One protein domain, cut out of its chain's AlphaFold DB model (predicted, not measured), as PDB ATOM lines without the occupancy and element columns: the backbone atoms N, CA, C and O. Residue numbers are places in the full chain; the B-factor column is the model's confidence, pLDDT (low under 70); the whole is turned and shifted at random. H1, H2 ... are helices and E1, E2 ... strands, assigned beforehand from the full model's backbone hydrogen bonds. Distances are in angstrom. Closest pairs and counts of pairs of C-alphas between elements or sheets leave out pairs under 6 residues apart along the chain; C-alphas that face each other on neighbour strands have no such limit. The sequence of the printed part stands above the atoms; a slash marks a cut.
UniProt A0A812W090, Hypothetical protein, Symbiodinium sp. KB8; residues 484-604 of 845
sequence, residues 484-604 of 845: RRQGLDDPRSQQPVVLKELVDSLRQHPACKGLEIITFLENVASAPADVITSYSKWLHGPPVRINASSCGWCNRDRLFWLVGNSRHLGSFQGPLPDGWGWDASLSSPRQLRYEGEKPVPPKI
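This is residues 484 to 604 of the 845 residues of the protein "Hypothetical protein" of Symbiodinium sp. KB8 (UniProt A0A812W090). A strongly twisted sheet of five strands has its two longer helices side by side at its E1 end, H3 over E1 and E3 and H2 by the edge strand E1, while the short H4 sits at the sheet's level near E5. Residues 508 to 513, of which 508 belongs to H2, stick out, and a long loop, residues 564 to 579, joins E3 to E4. The printed part has 121 residues with four named helices and five named strands, along the chain H1, H2, E1, H3, E2, H4, E3, E4, E5; the mixed sheet has the order E1, E3, E2, E5, E4. The class is mixed, helices and strands, with under half of the residues in named elements. The whole is only just compact, close to loose, with a radius of gyration of the C-alphas of 16.2 A and spans of 46 by 43 by 31 A.

H1, residues 491 to 494, and H2, residues 496 to 508, meet only through their link. With its residues 496 to 500 alone H2 touches H3, residues 529 to 539, at a shallow tilt of 20 degrees, the same way; the closest C-alphas, of Lys 500 and Trp 538, are 6.1 A apart. H2 is on the sheet, and its closest C-alphas with E1, residues 516 to 524, are those of Val 503 and Thr 519, 7.6 A apart. H3 is on the sheet at a height of 10.0 A, over E3, residues 557 to 563, and only just over E1, on which 3 of its C-alphas fall; it runs along the strands, at 11 degrees to E3 on the local plane. E1, H3 and E2, residues 544 to 547, form a split strand-helix-strand unit, two strands running the same way with E3 between them, and its crossover is right-handed. E1 and E3 are antiparallel, with N 521 and O 561 2.9 A apart, within hydrogen-bond range. E3 and E2 are antiparallel, with N 544 and O 560 within range at 2.9 A. E2 and E5, residues 591 to 594, are parallel, with N 592 and O 545 within range at 2.9 A. E4, residues 580 to 583, and E5 form a hairpin, with N 581 and O 593 within range at 2.9 A. H4, residues 548 to 551, stands at the sheet's level, and the C-alphas of Ser 550 and Tyr 594 are its closest with E5, at 5.3 A. In H2 and H3 every O i to N i+4 pair is within hydrogen-bond range; H1 and H4 are too short for such a pair.

H1 begins at C-alpha 491, (120.001, 150.399, 243.510). H2 measures 18.6 A from first to last C-alpha, E1 26.8 A, H3 15.4 A and E3 19.7 A. E5 ends at C-alpha 594, (146.059, 138.491, 224.924).

The two C-alphas farthest apart, those of Pro 510 and Lys 603, are 47.0 A apart. The printed part has no cut, and the link from E3 to E4, of 16 residues, is long. The mean pLDDT of the printed part is 86.0, and residues 585 to 588 are under 70.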
ATOM      1  N   ARG A 484     133.060 153.881 250.140       78.62
ATOM      2  CA  ARG A 484     131.686 153.842 250.671       78.62
ATOM      3  C   ARG A 484     130.748 152.971 249.826       78.62
ATOM      4  O   ARG A 484     129.542 153.200 249.820       78.62
ATOM      5  N   ARG A 485     131.291 152.020 249.061       79.31
ATOM      6  CA  ARG A 485     130.504 151.101 248.228       79.31
ATOM      7  C   ARG A 485     129.492 150.311 249.068       79.31
ATOM      8  O   ARG A 485     129.822 149.875 250.166       79.31
ATOM      9  N   GLN A 486     128.290 150.117 248.530       82.88
ATOM     10  CA  GLN A 486     127.180 149.429 249.204       82.88
ATOM     11  C   GLN A 486     126.877 148.044 248.598       82.88
ATOM     12  O   GLN A 486     126.025 147.324 249.099       82.88
ATOM     13  N   GLY A 487     127.580 147.635 247.535       85.56
ATOM     14  CA  GLY A 487     127.365 146.337 246.894       85.56
ATOM     15  C   GLY A 487     125.950 146.220 246.332       85.56
ATOM     16  O   GLY A 487     125.498 147.114 245.614       85.56
ATOM     17  N   LEU A 488     125.256 145.127 246.662       83.12
ATOM     18  CA  LEU A 488     123.873 144.868 246.237       83.12
ATOM     19  C   LEU A 488     122.835 145.804 246.871       83.12
ATOM     20  O   LEU A 488     121.727 145.899 246.340       83.12
ATOM     21  N   ASP A 489     123.179 146.504 247.955       81.56
ATOM     22  CA  ASP A 489     122.287 147.485 248.583       81.56
ATOM     23  C   ASP A 489     122.221 148.802 247.786       81.56
ATOM     24  O   ASP A 489     121.309 149.602 247.986       81.56
ATOM     25  N   ASP A 490     123.148 149.029 246.843       82.75
ATOM     26  CA  ASP A 490     123.061 150.142 245.892       82.75
ATOM     27  C   ASP A 490     122.034 149.802 244.789       82.75
ATOM     28  O   ASP A 490     122.226 148.819 244.060       82.75
ATOM     29  N   PRO A 491     120.984 150.623 244.573       81.94
ATOM     30  CA  PRO A 491     120.001 150.399 243.510       81.94
ATOM     31  C   PRO A 491     120.621 150.235 242.114       81.94
ATOM     32  O   PRO A 491     120.083 149.526 241.263       81.94
ATOM     33  N   ARG A 492     121.779 150.856 241.862       84.38
ATOM     34  CA  ARG A 492     122.489 150.764 240.576       84.38
ATOM     35  C   ARG A 492     123.047 149.364 240.330       84.38
ATOM     36  O   ARG A 492     123.049 148.902 239.192       84.38
ATOM     37  N   SER A 493     123.458 148.668 241.390       85.44
ATOM     38  CA  SER A 493     123.945 147.284 241.340       85.44
ATOM     39  C   SER A 493     122.827 146.268 241.092       85.44
ATOM     40  O   SER A 493     123.098 145.117 240.765       85.44
ATOM     41  N   GLN A 494     121.561 146.672 241.224       86.06
ATOM     42  CA  GLN A 494     120.407 145.815 240.935       86.06
ATOM     43  C   GLN A 494     119.893 145.970 239.497       86.06
ATOM     44  O   GLN A 494     119.111 145.141 239.040       86.06
ATOM     45  N   GLN A 495     120.358 146.970 238.738       86.56
ATOM     46  CA  GLN A 495     119.913 147.190 237.356       86.56
ATOM     47  C   GLN A 495     120.079 145.972 236.419       86.56
ATOM     48  O   GLN A 495     119.218 145.783 235.558       86.56
ATOM     49  N   PRO A 496     121.086 145.083 236.574       89.88
ATOM     50  CA  PRO A 496     121.160 143.845 235.789       89.88
ATOM     51  C   PRO A 496     119.987 142.869 235.970       89.88
ATOM     52  O   PRO A 496     119.846 141.946 235.167       89.88
ATOM     53  N   VAL A 497     119.108 143.067 236.958       88.44
ATOM     54  CA  VAL A 497     117.832 142.337 237.047       88.44
ATOM     55  C   VAL A 497     116.956 142.611 235.820       88.44
ATOM     56  O   VAL A 497     116.364 141.676 235.288       88.44
ATOM     57  N   VAL A 498     116.960 143.838 235.288       88.50
ATOM     58  CA  VAL A 498     116.217 144.200 234.065       88.50
ATOM     59  C   VAL A 498     116.714 143.392 232.862       88.50
ATOM     60  O   VAL A 498     115.923 142.889 232.068       88.50
ATOM     61  N   LEU A 499     118.034 143.197 232.753       91.44
ATOM     62  CA  LEU A 499     118.636 142.347 231.721       91.44
ATOM     63  C   LEU A 499     118.151 140.895 231.844       91.44
ATOM     64  O   LEU A 499     117.788 140.287 230.838       91.44
ATOM     65  N   LYS A 500     118.113 140.350 233.067       91.31
ATOM     66  CA  LYS A 500     117.589 139.003 233.328       91.31
ATOM     67  C   LYS A 500     116.126 138.886 232.884       91.31
ATOM     68  O   LYS A 500     115.799 137.982 232.122       91.31
ATOM     69  N   GLU A 501     115.267 139.801 233.322       90.25
ATOM     70  CA  GLU A 501     113.836 139.793 232.990       90.25
ATOM     71  C   GLU A 501     113.590 139.903 231.481       90.25
ATOM     72  O   GLU A 501     112.745 139.189 230.930       90.25
ATOM     73  N   LEU A 502     114.364 140.741 230.789       90.19
ATOM     74  CA  LEU A 502     114.275 140.903 229.341       90.19
ATOM     75  C   LEU A 502     114.724 139.637 228.595       90.19
ATOM     76  O   LEU A 502     114.063 139.222 227.643       90.19
ATOM     77  N   VAL A 503     115.801 138.981 229.039       90.88
ATOM     78  CA  VAL A 503     116.277 137.710 228.459       90.88
ATOM     79  C   VAL A 503     115.289 136.572 228.704       90.88
ATOM     80  O   VAL A 503     114.998 135.815 227.774       90.88
ATOM     81  N   ASP A 504     114.746 136.459 229.918       90.00
ATOM     82  CA  ASP A 504     113.727 135.462 230.263       90.00
ATOM     83  C   ASP A 504     112.491 135.640 229.377       90.00
ATOM     84  O   ASP A 504     112.007 134.684 228.764       90.00
ATOM     85  N   SER A 505     112.048 136.886 229.217       90.06
ATOM     86  CA  SER A 505     110.919 137.226 228.359       90.06
ATOM     87  C   SER A 505     111.216 136.904 226.881       90.06
ATOM     88  O   SER A 505     110.354 136.369 226.182       90.06
ATOM     89  N   LEU A 506     112.438 137.166 226.388       89.31
ATOM     90  CA  LEU A 506     112.834 136.884 224.999       89.31
ATOM     91  C   LEU A 506     112.861 135.380 224.725       89.31
ATOM     92  O   LEU A 506     112.419 134.938 223.669       89.31
ATOM     93  N   ARG A 507     113.346 134.579 225.678       89.25
ATOM     94  CA  ARG A 507     113.396 133.114 225.557       89.25
ATOM     95  C   ARG A 507     112.011 132.468 225.591       89.25
ATOM     96  O   ARG A 507     111.818 131.434 224.955       89.25
ATOM     97  N   GLN A 508     111.061 133.058 226.316       89.31
ATOM     98  CA  GLN A 508     109.689 132.551 226.424       89.31
ATOM     99  C   GLN A 508     108.807 132.945 225.226       89.31
ATOM    100  O   GLN A 508     107.823 132.261 224.938       89.31
ATOM    101  N   HIS A 509     109.141 134.021 224.505       90.06
ATOM    102  CA  HIS A 509     108.284 134.549 223.446       90.06
ATOM    103  C   HIS A 509     108.323 133.696 222.151       90.06
ATOM    104  O   HIS A 509     109.406 133.442 221.613       90.06
ATOM    105  N   PRO A 510     107.169 133.321 221.553       85.94
ATOM    106  CA  PRO A 510     107.118 132.467 220.357       85.94
ATOM    107  C   PRO A 510     107.884 133.013 219.144       85.94
ATOM    108  O   PRO A 510     108.514 132.245 218.420       85.94
ATOM    109  N   ALA A 511     107.868 134.335 218.937       82.38
ATOM    110  CA  ALA A 511     108.561 134.992 217.819       82.38
ATOM    111  C   ALA A 511     110.098 134.884 217.886       82.38
ATOM    112  O   ALA A 511     110.774 135.084 216.881       82.38
ATOM    113  N   CYS A 512     110.652 134.562 219.056       84.06
ATOM    114  CA  CYS A 512     112.090 134.399 219.261       84.06
ATOM    115  C   CYS A 512     112.519 132.923 219.251       84.06
ATOM    116  O   CYS A 512     113.696 132.611 219.446       84.06
ATOM    117  N   LYS A 513     111.582 131.997 219.003       81.94
ATOM    118  CA  LYS A 513     111.854 130.561 218.962       81.94
ATOM    119  C   LYS A 513     112.796 130.240 217.798       81.94
ATOM    120  O   LYS A 513     112.455 130.440 216.638       81.94
ATOM    121  N   GLY A 514     113.982 129.727 218.123       82.38
ATOM    122  CA  GLY A 514     115.035 129.405 217.152       82.38
ATOM    123  C   GLY A 514     116.095 130.496 216.961       82.38
ATOM    124  O   GLY A 514     117.077 130.244 216.268       82.38
ATOM    125  N   LEU A 515     115.948 131.668 217.595       89.69
ATOM    126  CA  LEU A 515     116.988 132.698 217.603       89.69
ATOM    127  C   LEU A 515     118.096 132.367 218.608       89.69
ATOM    128  O   LEU A 515     117.852 131.892 219.721       89.69
ATOM    129  N   GLU A 516     119.333 132.676 218.230       91.56
ATOM    130  CA  GLU A 516     120.481 132.608 219.131       91.56
ATOM    131  C   GLU A 516     120.485 133.848 220.043       91.56
ATOM    132  O   GLU A 516     120.735 134.955 219.574       91.56
ATOM    133  N   ILE A 517     120.170 133.684 221.334       92.56
ATOM    134  CA  ILE A 517     120.172 134.787 222.308       92.56
ATOM    135  C   ILE A 517     121.480 134.726 223.093       92.56
ATOM    136  O   ILE A 517     121.731 133.770 223.833       92.56
ATOM    137  N   ILE A 518     122.313 135.748 222.920       92.88
ATOM    138  CA  ILE A 518     123.602 135.896 223.594       92.88
ATOM    139  C   ILE A 518     123.489 137.064 224.565       92.88
ATOM    140  O   ILE A 518     123.235 138.193 224.160       92.88
ATOM    141  N   THR A 519     123.680 136.785 225.848       93.75
ATOM    142  CA  THR A 519     123.680 137.793 226.910       93.75
ATOM    143  C   THR A 519     125.110 138.158 227.279       93.75
ATOM    144  O   THR A 519     125.950 137.269 227.439       93.75
ATOM    145  N   PHE A 520     125.375 139.453 227.421       92.75
ATOM    146  CA  PHE A 520     126.680 140.018 227.735       92.75
ATOM    147  C   PHE A 520     126.573 141.013 228.895       92.75
ATOM    148  O   PHE A 520     125.825 141.979 228.811       92.75
ATOM    149  N   LEU A 521     127.329 140.812 229.971       94.19
ATOM    150  CA  LEU A 521     127.429 141.780 231.064       94.19
ATOM    151  C   LEU A 521     128.896 142.008 231.432       94.19
ATOM    152  O   LEU A 521     129.655 141.049 231.575       94.19
ATOM    153  N   GLU A 522     129.277 143.268 231.622       94.00
ATOM    154  CA  GLU A 522     130.589 143.673 232.137       94.00
ATOM    155  C   GLU A 522     130.456 144.334 233.515       94.00
ATOM    156  O   GLU A 522     129.497 145.062 233.789       94.00
ATOM    157  N   ASN A 523     131.413 144.047 234.406       92.25
ATOM    158  CA  ASN A 523     131.605 144.812 235.637       92.25
ATOM    159  C   ASN A 523     133.067 144.765 236.124       92.25
ATOM    160  O   ASN A 523     133.907 144.018 235.619       92.25
ATOM    161  N   VAL A 524     133.389 145.574 237.131       90.00
ATOM    162  CA  VAL A 524     134.720 145.661 237.743       90.00
ATOM    163  C   VAL A 524     135.144 144.351 238.411       90.00
ATOM    164  O   VAL A 524     134.373 143.739 239.144       90.00
ATOM    165  N   ALA A 525     136.410 143.953 238.229       87.94
ATOM    166  CA  ALA A 525     136.959 142.763 238.887       87.94
ATOM    167  C   ALA A 525     137.074 142.898 240.412       87.94
ATOM    168  O   ALA A 525     137.098 141.902 241.125       87.94
ATOM    169  N   SER A 526     137.087 144.130 240.920       86.75
ATOM    170  CA  SER A 526     137.116 144.426 242.352       86.75
ATOM    171  C   SER A 526     135.743 144.354 243.039       86.75
ATOM    172  O   SER A 526     135.620 144.825 244.175       86.75
ATOM    173  N   ALA A 527     134.700 143.902 242.333       86.12
ATOM    174  CA  ALA A 527     133.347 143.812 242.869       86.12
ATOM    175  C   ALA A 527     133.290 142.862 244.086       86.12
ATOM    176  O   ALA A 527     134.050 141.893 244.139       86.12
ATOM    177  N   PRO A 528     132.410 143.125 245.069       87.44
ATOM    178  CA  PRO A 528     132.165 142.212 246.181       87.44
ATOM    179  C   PRO A 528     131.759 140.801 245.717       87.44
ATOM    180  O   PRO A 528     131.129 140.633 244.670       87.44
ATOM    181  N   ALA A 529     132.124 139.773 246.488       86.62
ATOM    182  CA  ALA A 529     131.894 138.375 246.109       86.62
ATOM    183  C   ALA A 529     130.398 138.032 245.981       86.62
ATOM    184  O   ALA A 529     130.008 137.314 245.065       86.62
ATOM    185  N   ASP A 530     129.559 138.597 246.845       88.12
ATOM    186  CA  ASP A 530     128.096 138.498 246.827       88.12
ATOM    187  C   ASP A 530     127.480 139.058 245.535       88.12
ATOM    188  O   ASP A 530     126.589 138.428 244.954       88.12
ATOM    189  N   VAL A 531     127.998 140.183 245.030       87.50
ATOM    190  CA  VAL A 531     127.591 140.765 243.740       87.50
ATOM    191  C   VAL A 531     127.958 139.817 242.598       87.50
ATOM    192  O   VAL A 531     127.114 139.495 241.762       87.50
ATOM    193  N   ILE A 532     129.195 139.305 242.588       89.38
ATOM    194  CA  ILE A 532     129.678 138.368 241.560       89.38
ATOM    195  C   ILE A 532     128.831 137.088 241.552       89.38
ATOM    196  O   ILE A 532     128.412 136.631 240.483       89.38
ATOM    197  N   THR A 533     128.545 136.513 242.723       89.88
ATOM    198  CA  THR A 533     127.700 135.320 242.857       89.88
ATOM    199  C   THR A 533     126.274 135.591 242.382       89.88
ATOM    200  O   THR A 533     125.713 134.774 241.648       89.88
ATOM    201  N   SER A 534     125.700 136.742 242.735       90.31
ATOM    202  CA  SER A 534     124.340 137.117 242.333       90.31
ATOM    203  C   SER A 534     124.226 137.317 240.825       90.31
ATOM    204  O   SER A 534     123.340 136.739 240.200       90.31
ATOM    205  N   TYR A 535     125.174 138.027 240.210       91.94
ATOM    206  CA  TYR A 535     125.203 138.239 238.760       91.94
ATOM    207  C   TYR A 535     125.383 136.916 238.012       91.94
ATOM    208  O   TYR A 535     124.686 136.648 237.034       91.94
ATOM    209  N   SER A 536     126.255 136.039 238.519       90.56
ATOM    210  CA  SER A 536     126.456 134.698 237.953       90.56
ATOM    211  C   SER A 536     125.195 133.836 238.050       90.56
ATOM    212  O   SER A 536     124.900 133.064 237.137       90.56
ATOM    213  N   LYS A 537     124.419 133.989 239.133       90.31
ATOM    214  CA  LYS A 537     123.122 133.325 239.311       90.31
ATOM    215  C   LYS A 537     122.066 133.876 238.352       90.31
ATOM    216  O   LYS A 537     121.323 133.086 237.784       90.31
ATOM    217  N   TRP A 538     121.999 135.195 238.163       89.50
ATOM    218  CA  TRP A 538     121.036 135.836 237.258       89.50
ATOM    219  C   TRP A 538     121.305 135.515 235.789       89.50
ATOM    220  O   TRP A 538     120.367 135.315 235.028       89.50
ATOM    221  N   LEU A 539     122.576 135.433 235.397       88.62
ATOM    222  CA  LEU A 539     122.979 135.154 234.017       88.62
ATOM    223  C   LEU A 539     123.167 133.660 233.732       88.62
ATOM    224  O   LEU A 539     123.371 133.287 232.581       88.62
ATOM    225  N   HIS A 540     123.085 132.803 234.754       87.81
ATOM    226  CA  HIS A 540     123.293 131.353 234.659       87.81
ATOM    227  C   HIS A 540     124.674 130.953 234.104       87.81
ATOM    228  O   HIS A 540     124.804 129.992 233.342       87.81
ATOM    229  N   GLY A 541     125.727 131.674 234.495       86.56
ATOM    230  CA  GLY A 541     127.096 131.361 234.090       86.56
ATOM    231  C   GLY A 541     128.152 132.094 234.924       86.56
ATOM    232  O   GLY A 541     127.881 133.187 235.417       86.56
ATOM    233  N   PRO A 542     129.353 131.517 235.102       89.88
ATOM    234  CA  PRO A 542     130.469 132.188 235.761       89.88
ATOM    235  C   PRO A 542     131.111 133.260 234.858       89.88
ATOM    236  O   PRO A 542     131.089 133.116 233.628       89.88
ATOM    237  N   PRO A 543     131.729 134.305 235.442       92.12
ATOM    238  CA  PRO A 543     132.456 135.313 234.685       92.12
ATOM    239  C   PRO A 543     133.823 134.817 234.216       92.12
ATOM    240  O   PRO A 543     134.424 133.910 234.796       92.12
ATOM    241  N   VAL A 544     134.351 135.506 233.212       91.94
ATOM    242  CA  VAL A 544     135.749 135.441 232.784       91.94
ATOM    243  C   VAL A 544     136.416 136.778 233.069       91.94
ATOM    244  O   VAL A 544     135.841 137.835 232.810       91.94
ATOM    245  N   ARG A 545     137.632 136.740 233.610       92.75
ATOM    246  CA  ARG A 545     138.429 137.933 233.893       92.75
ATOM    247  C   ARG A 545     139.265 138.306 232.675       92.75
ATOM    248  O   ARG A 545     139.925 137.445 232.099       92.75
ATOM    249  N   ILE A 546     139.271 139.581 232.304       91.62
ATOM    250  CA  ILE A 546     140.139 140.115 231.250       91.62
ATOM    251  C   ILE A 546     140.730 141.427 231.753       91.62
ATOM    252  O   ILE A 546     139.999 142.315 232.198       91.62
ATOM    253  N   ASN A 547     142.053 141.559 231.652       90.88
ATOM    254  CA  ASN A 547     142.739 142.820 231.906       90.88
ATOM    255  C   ASN A 547     143.242 143.418 230.589       90.88
ATOM    256  O   ASN A 547     144.049 142.803 229.887       90.88
ATOM    257  N   ALA A 548     142.794 144.637 230.279       90.25
ATOM    258  CA  ALA A 548     143.190 145.361 229.073       90.25
ATOM    259  C   ALA A 548     144.699 145.667 228.997       90.25
ATOM    260  O   ALA A 548     145.198 145.947 227.908       90.25
ATOM    261  N   SER A 549     145.448 145.560 230.102       88.25
ATOM    262  CA  SER A 549     146.910 145.706 230.087       88.25
ATOM    263  C   SER A 549     147.582 144.626 229.239       88.25
ATOM    264  O   SER A 549     148.614 144.888 228.628       88.25
ATOM    265  N   SER A 550     146.957 143.448 229.110       88.44
ATOM    266  CA  SER A 550     147.421 142.403 228.189       88.44
ATOM    267  C   SER A 550     147.364 142.831 226.719       88.44
ATOM    268  O   SER A 550     148.129 142.314 225.916       88.44
ATOM    269  N   CYS A 551     146.541 143.830 226.377       87.56
ATOM    270  CA  CYS A 551     146.483 144.448 225.049       87.56
ATOM    271  C   CYS A 551     147.455 145.636 224.883       87.56
ATOM    272  O   CYS A 551     147.586 146.162 223.780       87.56
ATOM    273  N   GLY A 552     148.134 146.061 225.957       85.62
ATOM    274  CA  GLY A 552     149.315 146.930 225.912       85.62
ATOM    275  C   GLY A 552     149.172 148.361 226.420       85.62
ATOM    276  O   GLY A 552     150.182 148.972 226.724       85.62
ATOM    277  N   TRP A 553     147.978 148.935 226.573       87.25
ATOM    278  CA  TRP A 553     147.888 150.370 226.907       87.25
ATOM    279  C   TRP A 553     147.475 150.651 228.343       87.25
ATOM    280  O   TRP A 553     148.227 151.262 229.094       87.25
ATOM    281  N   CYS A 554     146.269 150.236 228.723       88.56
ATOM    282  CA  CYS A 554     145.636 150.679 229.964       88.56
ATOM    283  C   CYS A 554     145.472 149.532 230.959       88.56
ATOM    284  O   CYS A 554     145.085 148.432 230.570       88.56
ATOM    285  N   ASN A 555     145.661 149.797 232.255       87.75
ATOM    286  CA  ASN A 555     145.287 148.833 233.292       87.75
ATOM    287  C   ASN A 555     143.775 148.880 233.534       87.75
ATOM    288  O   ASN A 555     143.282 149.731 234.274       87.75
ATOM    289  N   ARG A 556     143.026 147.963 232.919       89.12
ATOM    290  CA  ARG A 556     141.569 147.884 233.082       89.12
ATOM    291  C   ARG A 556     141.149 146.440 233.291       89.12
ATOM    292  O   ARG A 556     140.912 145.709 232.336       89.12
ATOM    293  N   ASP A 557     141.054 146.066 234.559       90.06
ATOM    294  CA  ASP A 557     140.701 144.719 234.995       90.06
ATOM    295  C   ASP A 557     139.188 144.573 235.199       90.06
ATOM    296  O   ASP A 557     138.573 145.350 235.947       90.06
ATOM    297  N   ARG A 558     138.579 143.628 234.478       92.75
ATOM    298  CA  ARG A 558     137.123 143.485 234.343       92.75
ATOM    299  C   ARG A 558     136.683 142.030 234.307       92.75
ATOM    300  O   ARG A 558     137.427 141.148 233.885       92.75
ATOM    301  N   LEU A 559     135.448 141.811 234.746       93.50
ATOM    302  CA  LEU A 559     134.737 140.543 234.679       93.50
ATOM    303  C   LEU A 559     133.674 140.624 233.591       93.50
ATOM    304  O   LEU A 559     132.913 141.589 233.528       93.50
ATOM    305  N   PHE A 560     133.626 139.585 232.768       93.56
ATOM    306  CA  PHE A 560     132.714 139.463 231.645       93.56
ATOM    307  C   PHE A 560     131.882 138.197 231.797       93.56
ATOM    308  O   PHE A 560     132.415 137.087 231.842       93.56
ATOM    309  N   TRP A 561     130.567 138.360 231.833       92.81
ATOM    310  CA  TRP A 561     129.611 137.271 231.722       92.81
ATOM    311  C   TRP A 561     129.114 137.230 230.285       92.81
ATOM    312  O   TRP A 561     128.463 138.162 229.825       92.81
ATOM    313  N   LEU A 562     129.429 136.151 229.574       92.38
ATOM    314  CA  LEU A 562     128.961 135.926 228.211       92.38
ATOM    315  C   LEU A 562     128.275 134.562 228.149       92.38
ATOM    316  O   LEU A 562     128.926 133.521 228.294       92.38
ATOM    317  N   VAL A 563     126.954 134.576 227.969       91.62
ATOM    318  CA  VAL A 563     126.093 133.392 228.080       91.62
ATOM    319  C   VAL A 563     125.176 133.301 226.865       91.62
ATOM    320  O   VAL A 563     124.358 134.184 226.625       91.62
ATOM    321  N   GLY A 564     125.309 132.226 226.091       87.75
ATOM    322  CA  GLY A 564     124.393 131.874 225.007       87.75
ATOM    323  C   GLY A 564     123.298 130.904 225.462       87.75
ATOM    324  O   GLY A 564     123.164 130.593 226.644       87.75
ATOM    325  N   ASN A 565     122.534 130.363 224.510       81.94
ATOM    326  CA  ASN A 565     121.439 129.426 224.804       81.94
ATOM    327  C   ASN A 565     121.903 128.078 225.389       81.94
ATOM    328  O   ASN A 565     121.178 127.470 226.168       81.94
ATOM    329  N   SER A 566     123.086 127.589 225.004       74.50
ATOM    330  CA  SER A 566     123.569 126.250 225.400       74.50
ATOM    331  C   SER A 566     124.990 126.238 225.962       74.50
ATOM    332  O   SER A 566     125.460 125.199 226.415       74.50
ATOM    333  N   ARG A 567     125.708 127.364 225.892       83.56
ATOM    334  CA  ARG A 567     127.114 127.484 226.298       83.56
ATOM    335  C   ARG A 567     127.350 128.840 226.952       83.56
ATOM    336  O   ARG A 567     126.703 129.817 226.589       83.56
ATOM    337  N   HIS A 568     128.314 128.904 227.860       85.56
ATOM    338  CA  HIS A 568     128.816 130.151 228.433       85.56
ATOM    339  C   HIS A 568     130.343 130.179 228.352       85.56
ATOM    340  O   HIS A 568     130.987 129.130 228.339       85.56
ATOM    341  N   LEU A 569     130.927 131.377 228.300       83.81
ATOM    342  CA  LEU A 569     132.361 131.544 228.051       83.81
ATOM    343  C   LEU A 569     133.238 130.899 229.137       83.81
ATOM    344  O   LEU A 569     134.278 130.329 228.823       83.81
ATOM    345  N   GLY A 570     132.803 130.910 230.402       76.62
ATOM    346  CA  GLY A 570     133.577 130.319 231.500       76.62
ATOM    347  C   GLY A 570     133.815 128.803 231.382       76.62
ATOM    348  O   GLY A 570     134.881 128.324 231.772       76.62
ATOM    349  N   SER A 571     132.891 128.048 230.777       78.94
ATOM    350  CA  SER A 571     133.043 126.607 230.502       78.94
ATOM    351  C   SER A 571     133.495 126.311 229.071       78.94
ATOM    352  O   SER A 571     133.564 125.151 228.668       78.94
ATOM    353  N   PHE A 572     133.828 127.339 228.287       81.38
ATOM    354  CA  PHE A 572     134.279 127.149 226.917       81.38
ATOM    355  C   PHE A 572     135.658 126.473 226.893       81.38
ATOM    356  O   PHE A 572     136.619 126.942 227.511       81.38
ATOM    357  N   GLN A 573     135.733 125.349 226.178       73.56
ATOM    358  CA  GLN A 573     136.945 124.546 225.960       73.56
ATOM    359  C   GLN A 573     137.343 124.479 224.472       73.56
ATOM    360  O   GLN A 573     138.206 123.694 224.098       73.56
ATOM    361  N   GLY A 574     136.688 125.262 223.607       74.19
ATOM    362  CA  GLY A 574     137.013 125.309 222.181       74.19
ATOM    363  C   GLY A 574     138.275 126.129 221.878       74.19
ATOM    364  O   GLY A 574     138.821 126.771 222.780       74.19
ATOM    365  N   PRO A 575     138.723 126.138 220.607       77.81
ATOM    366  CA  PRO A 575     139.864 126.942 220.187       77.81
ATOM    367  C   PRO A 575     139.561 128.429 220.396       77.81
ATOM    368  O   PRO A 575     138.503 128.923 219.995       77.81
ATOM    369  N   LEU A 576     140.483 129.123 221.059       83.19
ATOM    370  CA  LEU A 576     140.452 130.577 221.182       83.19
ATOM    371  C   LEU A 576     140.921 131.229 219.870       83.19
ATOM    372  O   LEU A 576     141.600 130.570 219.080       83.19
ATOM    373  N   PRO A 577     140.567 132.503 219.617       81.31
ATOM    374  CA  PRO A 577     141.117 133.257 218.494       81.31
ATOM    375  C   PRO A 577     142.646 133.344 218.553       81.31
ATOM    376  O   PRO A 577     143.227 133.344 219.640       81.31
ATOM    377  N   ASP A 578     143.286 133.482 217.392       78.94
ATOM    378  CA  ASP A 578     144.743 133.579 217.302       78.94
ATOM    379  C   ASP A 578     145.277 134.725 218.179       78.94
ATOM    380  O   ASP A 578     144.751 135.843 218.176       78.94
ATOM    381  N   GLY A 579     146.325 134.436 218.955       81.12
ATOM    382  CA  GLY A 579     146.912 135.384 219.902       81.12
ATOM    383  C   GLY A 579     146.143 135.540 221.218       81.12
ATOM    384  O   GLY A 579     146.405 136.496 221.938       81.12
ATOM    385  N   TRP A 580     145.208 134.646 221.556       87.06
ATOM    386  CA  TRP A 580     144.552 134.609 222.868       87.06
ATOM    387  C   TRP A 580     144.787 133.279 223.586       87.06
ATOM    388  O   TRP A 580     144.599 132.209 223.011       87.06
ATOM    389  N   GLY A 581     145.129 133.362 224.872       87.50
ATOM    390  CA  GLY A 581     145.405 132.220 225.742       87.50
ATOM    391  C   GLY A 581     144.632 132.284 227.059       87.50
ATOM    392  O   GLY A 581     144.193 133.349 227.507       87.50
ATOM    393  N   TRP A 582     144.447 131.124 227.690       88.44
ATOM    394  CA  TRP A 582     143.965 131.040 229.070       88.44
ATOM    395  C   TRP A 582     145.153 131.132 230.023       88.44
ATOM    396  O   TRP A 582     146.106 130.367 229.895       88.44
ATOM    397  N   ASP A 583     145.074 132.020 231.009       82.31
ATOM    398  CA  ASP A 583     146.098 132.109 232.045       82.31
ATOM    399  C   ASP A 583     145.981 130.911 233.002       82.31
ATOM    400  O   ASP A 583     144.983 130.754 233.708       82.31
ATOM    401  N   ALA A 584     147.004 130.054 233.017       70.56
ATOM    402  CA  ALA A 584     147.043 128.848 233.843       70.56
ATOM    403  C   ALA A 584     147.242 129.135 235.347       70.56
ATOM    404  O   ALA A 584     147.063 128.233 236.164       70.56
ATOM    405  N   SER A 585     147.608 130.367 235.723       69.31
ATOM    406  CA  SER A 585     147.885 130.747 237.117       69.31
ATOM    407  C   SER A 585     146.629 131.008 237.959       69.31
ATOM    408  O   SER A 585     146.692 130.965 239.188       69.31
ATOM    409  N   LEU A 586     145.478 131.251 237.321       68.94
ATOM    410  CA  LEU A 586     144.220 131.609 237.981       68.94
ATOM    411  C   LEU A 586     143.110 130.627 237.600       68.94
ATOM    412  O   LEU A 586     142.675 130.561 236.452       68.94
ATOM    413  N   SER A 587     142.625 129.873 238.588       59.34
ATOM    414  CA  SER A 587     141.636 128.811 238.375       59.34
ATOM    415  C   SER A 587     140.179 129.287 238.453       59.34
ATOM    416  O   SER A 587     139.326 128.716 237.773       59.34
ATOM    417  N   SER A 588     139.866 130.332 239.231       69.62
ATOM    418  CA  SER A 588     138.504 130.878 239.332       69.62
ATOM    419  C   SER A 588     138.483 132.339 239.819       69.62
ATOM    420  O   SER A 588     138.982 132.604 240.914       69.62
ATOM    421  N   PRO A 589     137.894 133.290 239.064       75.69
ATOM    422  CA  PRO A 589     137.401 133.146 237.692       75.69
ATOM    423  C   PRO A 589     138.556 132.943 236.699       75.69
ATOM    424  O   PRO A 589     139.641 133.496 236.880       75.69
ATOM    425  N   ARG A 590     138.317 132.160 235.637       86.06
ATOM    426  CA  ARG A 590     139.311 131.945 234.570       86.06
ATOM    427  C   ARG A 590     139.699 133.286 233.955       86.06
ATOM    428  O   ARG A 590     138.819 134.105 233.676       86.06
ATOM    429  N   GLN A 591     140.988 133.490 233.712       88.75
ATOM    430  CA  GLN A 591     141.489 134.708 233.085       88.75
ATOM    431  C   GLN A 591     141.860 134.458 231.624       88.75
ATOM    432  O   GLN A 591     142.615 133.540 231.308       88.75
ATOM    433  N   LEU A 592     141.319 135.291 230.741       89.06
ATOM    434  CA  LEU A 592     141.648 135.301 229.322       89.06
ATOM    435  C   LEU A 592     142.681 136.408 229.070       89.06
ATOM    436  O   LEU A 592     142.486 137.557 229.481       89.06
ATOM    437  N   ARG A 593     143.794 136.056 228.424       89.06
ATOM    438  CA  ARG A 593     144.942 136.939 228.196       89.06
ATOM    439  C   ARG A 593     145.237 137.053 226.707       89.06
ATOM    440  O   ARG A 593     145.235 136.056 225.991       89.06
ATOM    441  N   TYR A 594     145.517 138.271 226.257       88.12
ATOM    442  CA  TYR A 594     146.059 138.491 224.924       88.12
ATOM    443  C   TYR A 594     147.570 138.201 224.914       88.12
ATOM    444  O   TYR A 594     148.324 138.738 225.728       88.12
ATOM    445  N   GLU A 595     147.984 137.322 224.010       84.81
ATOM    446  CA  GLU A 595     149.348 136.813 223.795       84.81
ATOM    447  C   GLU A 595     149.861 137.139 222.379       84.81
ATOM    448  O   GLU A 595     150.857 136.581 221.923       84.81
ATOM    449  N   GLY A 596     149.180 138.033 221.656       82.50
ATOM    450  CA  GLY A 596     149.606 138.458 220.326       82.50
ATOM    451  C   GLY A 596     150.915 139.258 220.329       82.50
ATOM    452  O   GLY A 596     151.368 139.771 221.349       82.50
ATOM    453  N   GLU A 597     151.523 139.399 219.151       82.19
ATOM    454  CA  GLU A 597     152.823 140.069 218.995       82.19
ATOM    455  C   GLU A 597     152.749 141.606 219.007       82.19
ATOM    456  O   GLU A 597     153.768 142.271 219.193       82.19
ATOM    457  N   LYS A 598     151.564 142.187 218.769       86.12
ATOM    458  CA  LYS A 598     151.361 143.637 218.597       86.12
ATOM    459  C   LYS A 598     150.297 144.161 219.558       86.12
ATOM    460  O   LYS A 598     149.292 143.484 219.734       86.12
ATOM    461  N   PRO A 599     150.448 145.376 220.107       86.56
ATOM    462  CA  PRO A 599     149.435 145.959 220.975       86.56
ATOM    463  C   PRO A 599     148.165 146.312 220.201       86.56
ATOM    464  O   PRO A 599     148.181 146.499 218.980       86.56
ATOM    465  N   VAL A 600     147.059 146.424 220.934       85.25
ATOM    466  CA  VAL A 600     145.730 146.701 220.382       85.25
ATOM    467  C   VAL A 600     145.152 147.942 221.073       85.25
ATOM    468  O   VAL A 600     144.796 147.864 222.251       85.25
ATOM    469  N   PRO A 601     145.038 149.090 220.373       82.62
ATOM    470  CA  PRO A 601     145.479 149.345 218.995       82.62
ATOM    471  C   PRO A 601     147.018 149.408 218.853       82.62
ATOM    472  O   PRO A 601     147.710 149.626 219.844       82.62
ATOM    473  N   PRO A 602     147.592 149.288 217.641       80.50
ATOM    474  CA  PRO A 602     149.046 149.358 217.452       80.50
ATOM    475  C   PRO A 602     149.658 150.721 217.795       80.50
ATOM    476  O   PRO A 602     150.829 150.810 218.155       80.50
ATOM    477  N   LYS A 603     148.878 151.795 217.627       78.62
ATOM    478  CA  LYS A 603     149.275 153.185 217.862       78.62
ATOM    479  C   LYS A 603     148.090 153.971 218.412       78.62
ATOM    480  O   LYS A 603     146.944 153.672 218.082       78.62
ATOM    481  N   ILE A 604     148.387 154.995 219.205       79.38
ATOM    482  CA  ILE A 604     147.422 155.992 219.671       79.38
ATOM    483  C   ILE A 604     147.835 157.343 219.091       79.38
ATOM    484  O   ILE A 604     149.013 157.700 219.112       79.38
TER     485      ILE A 604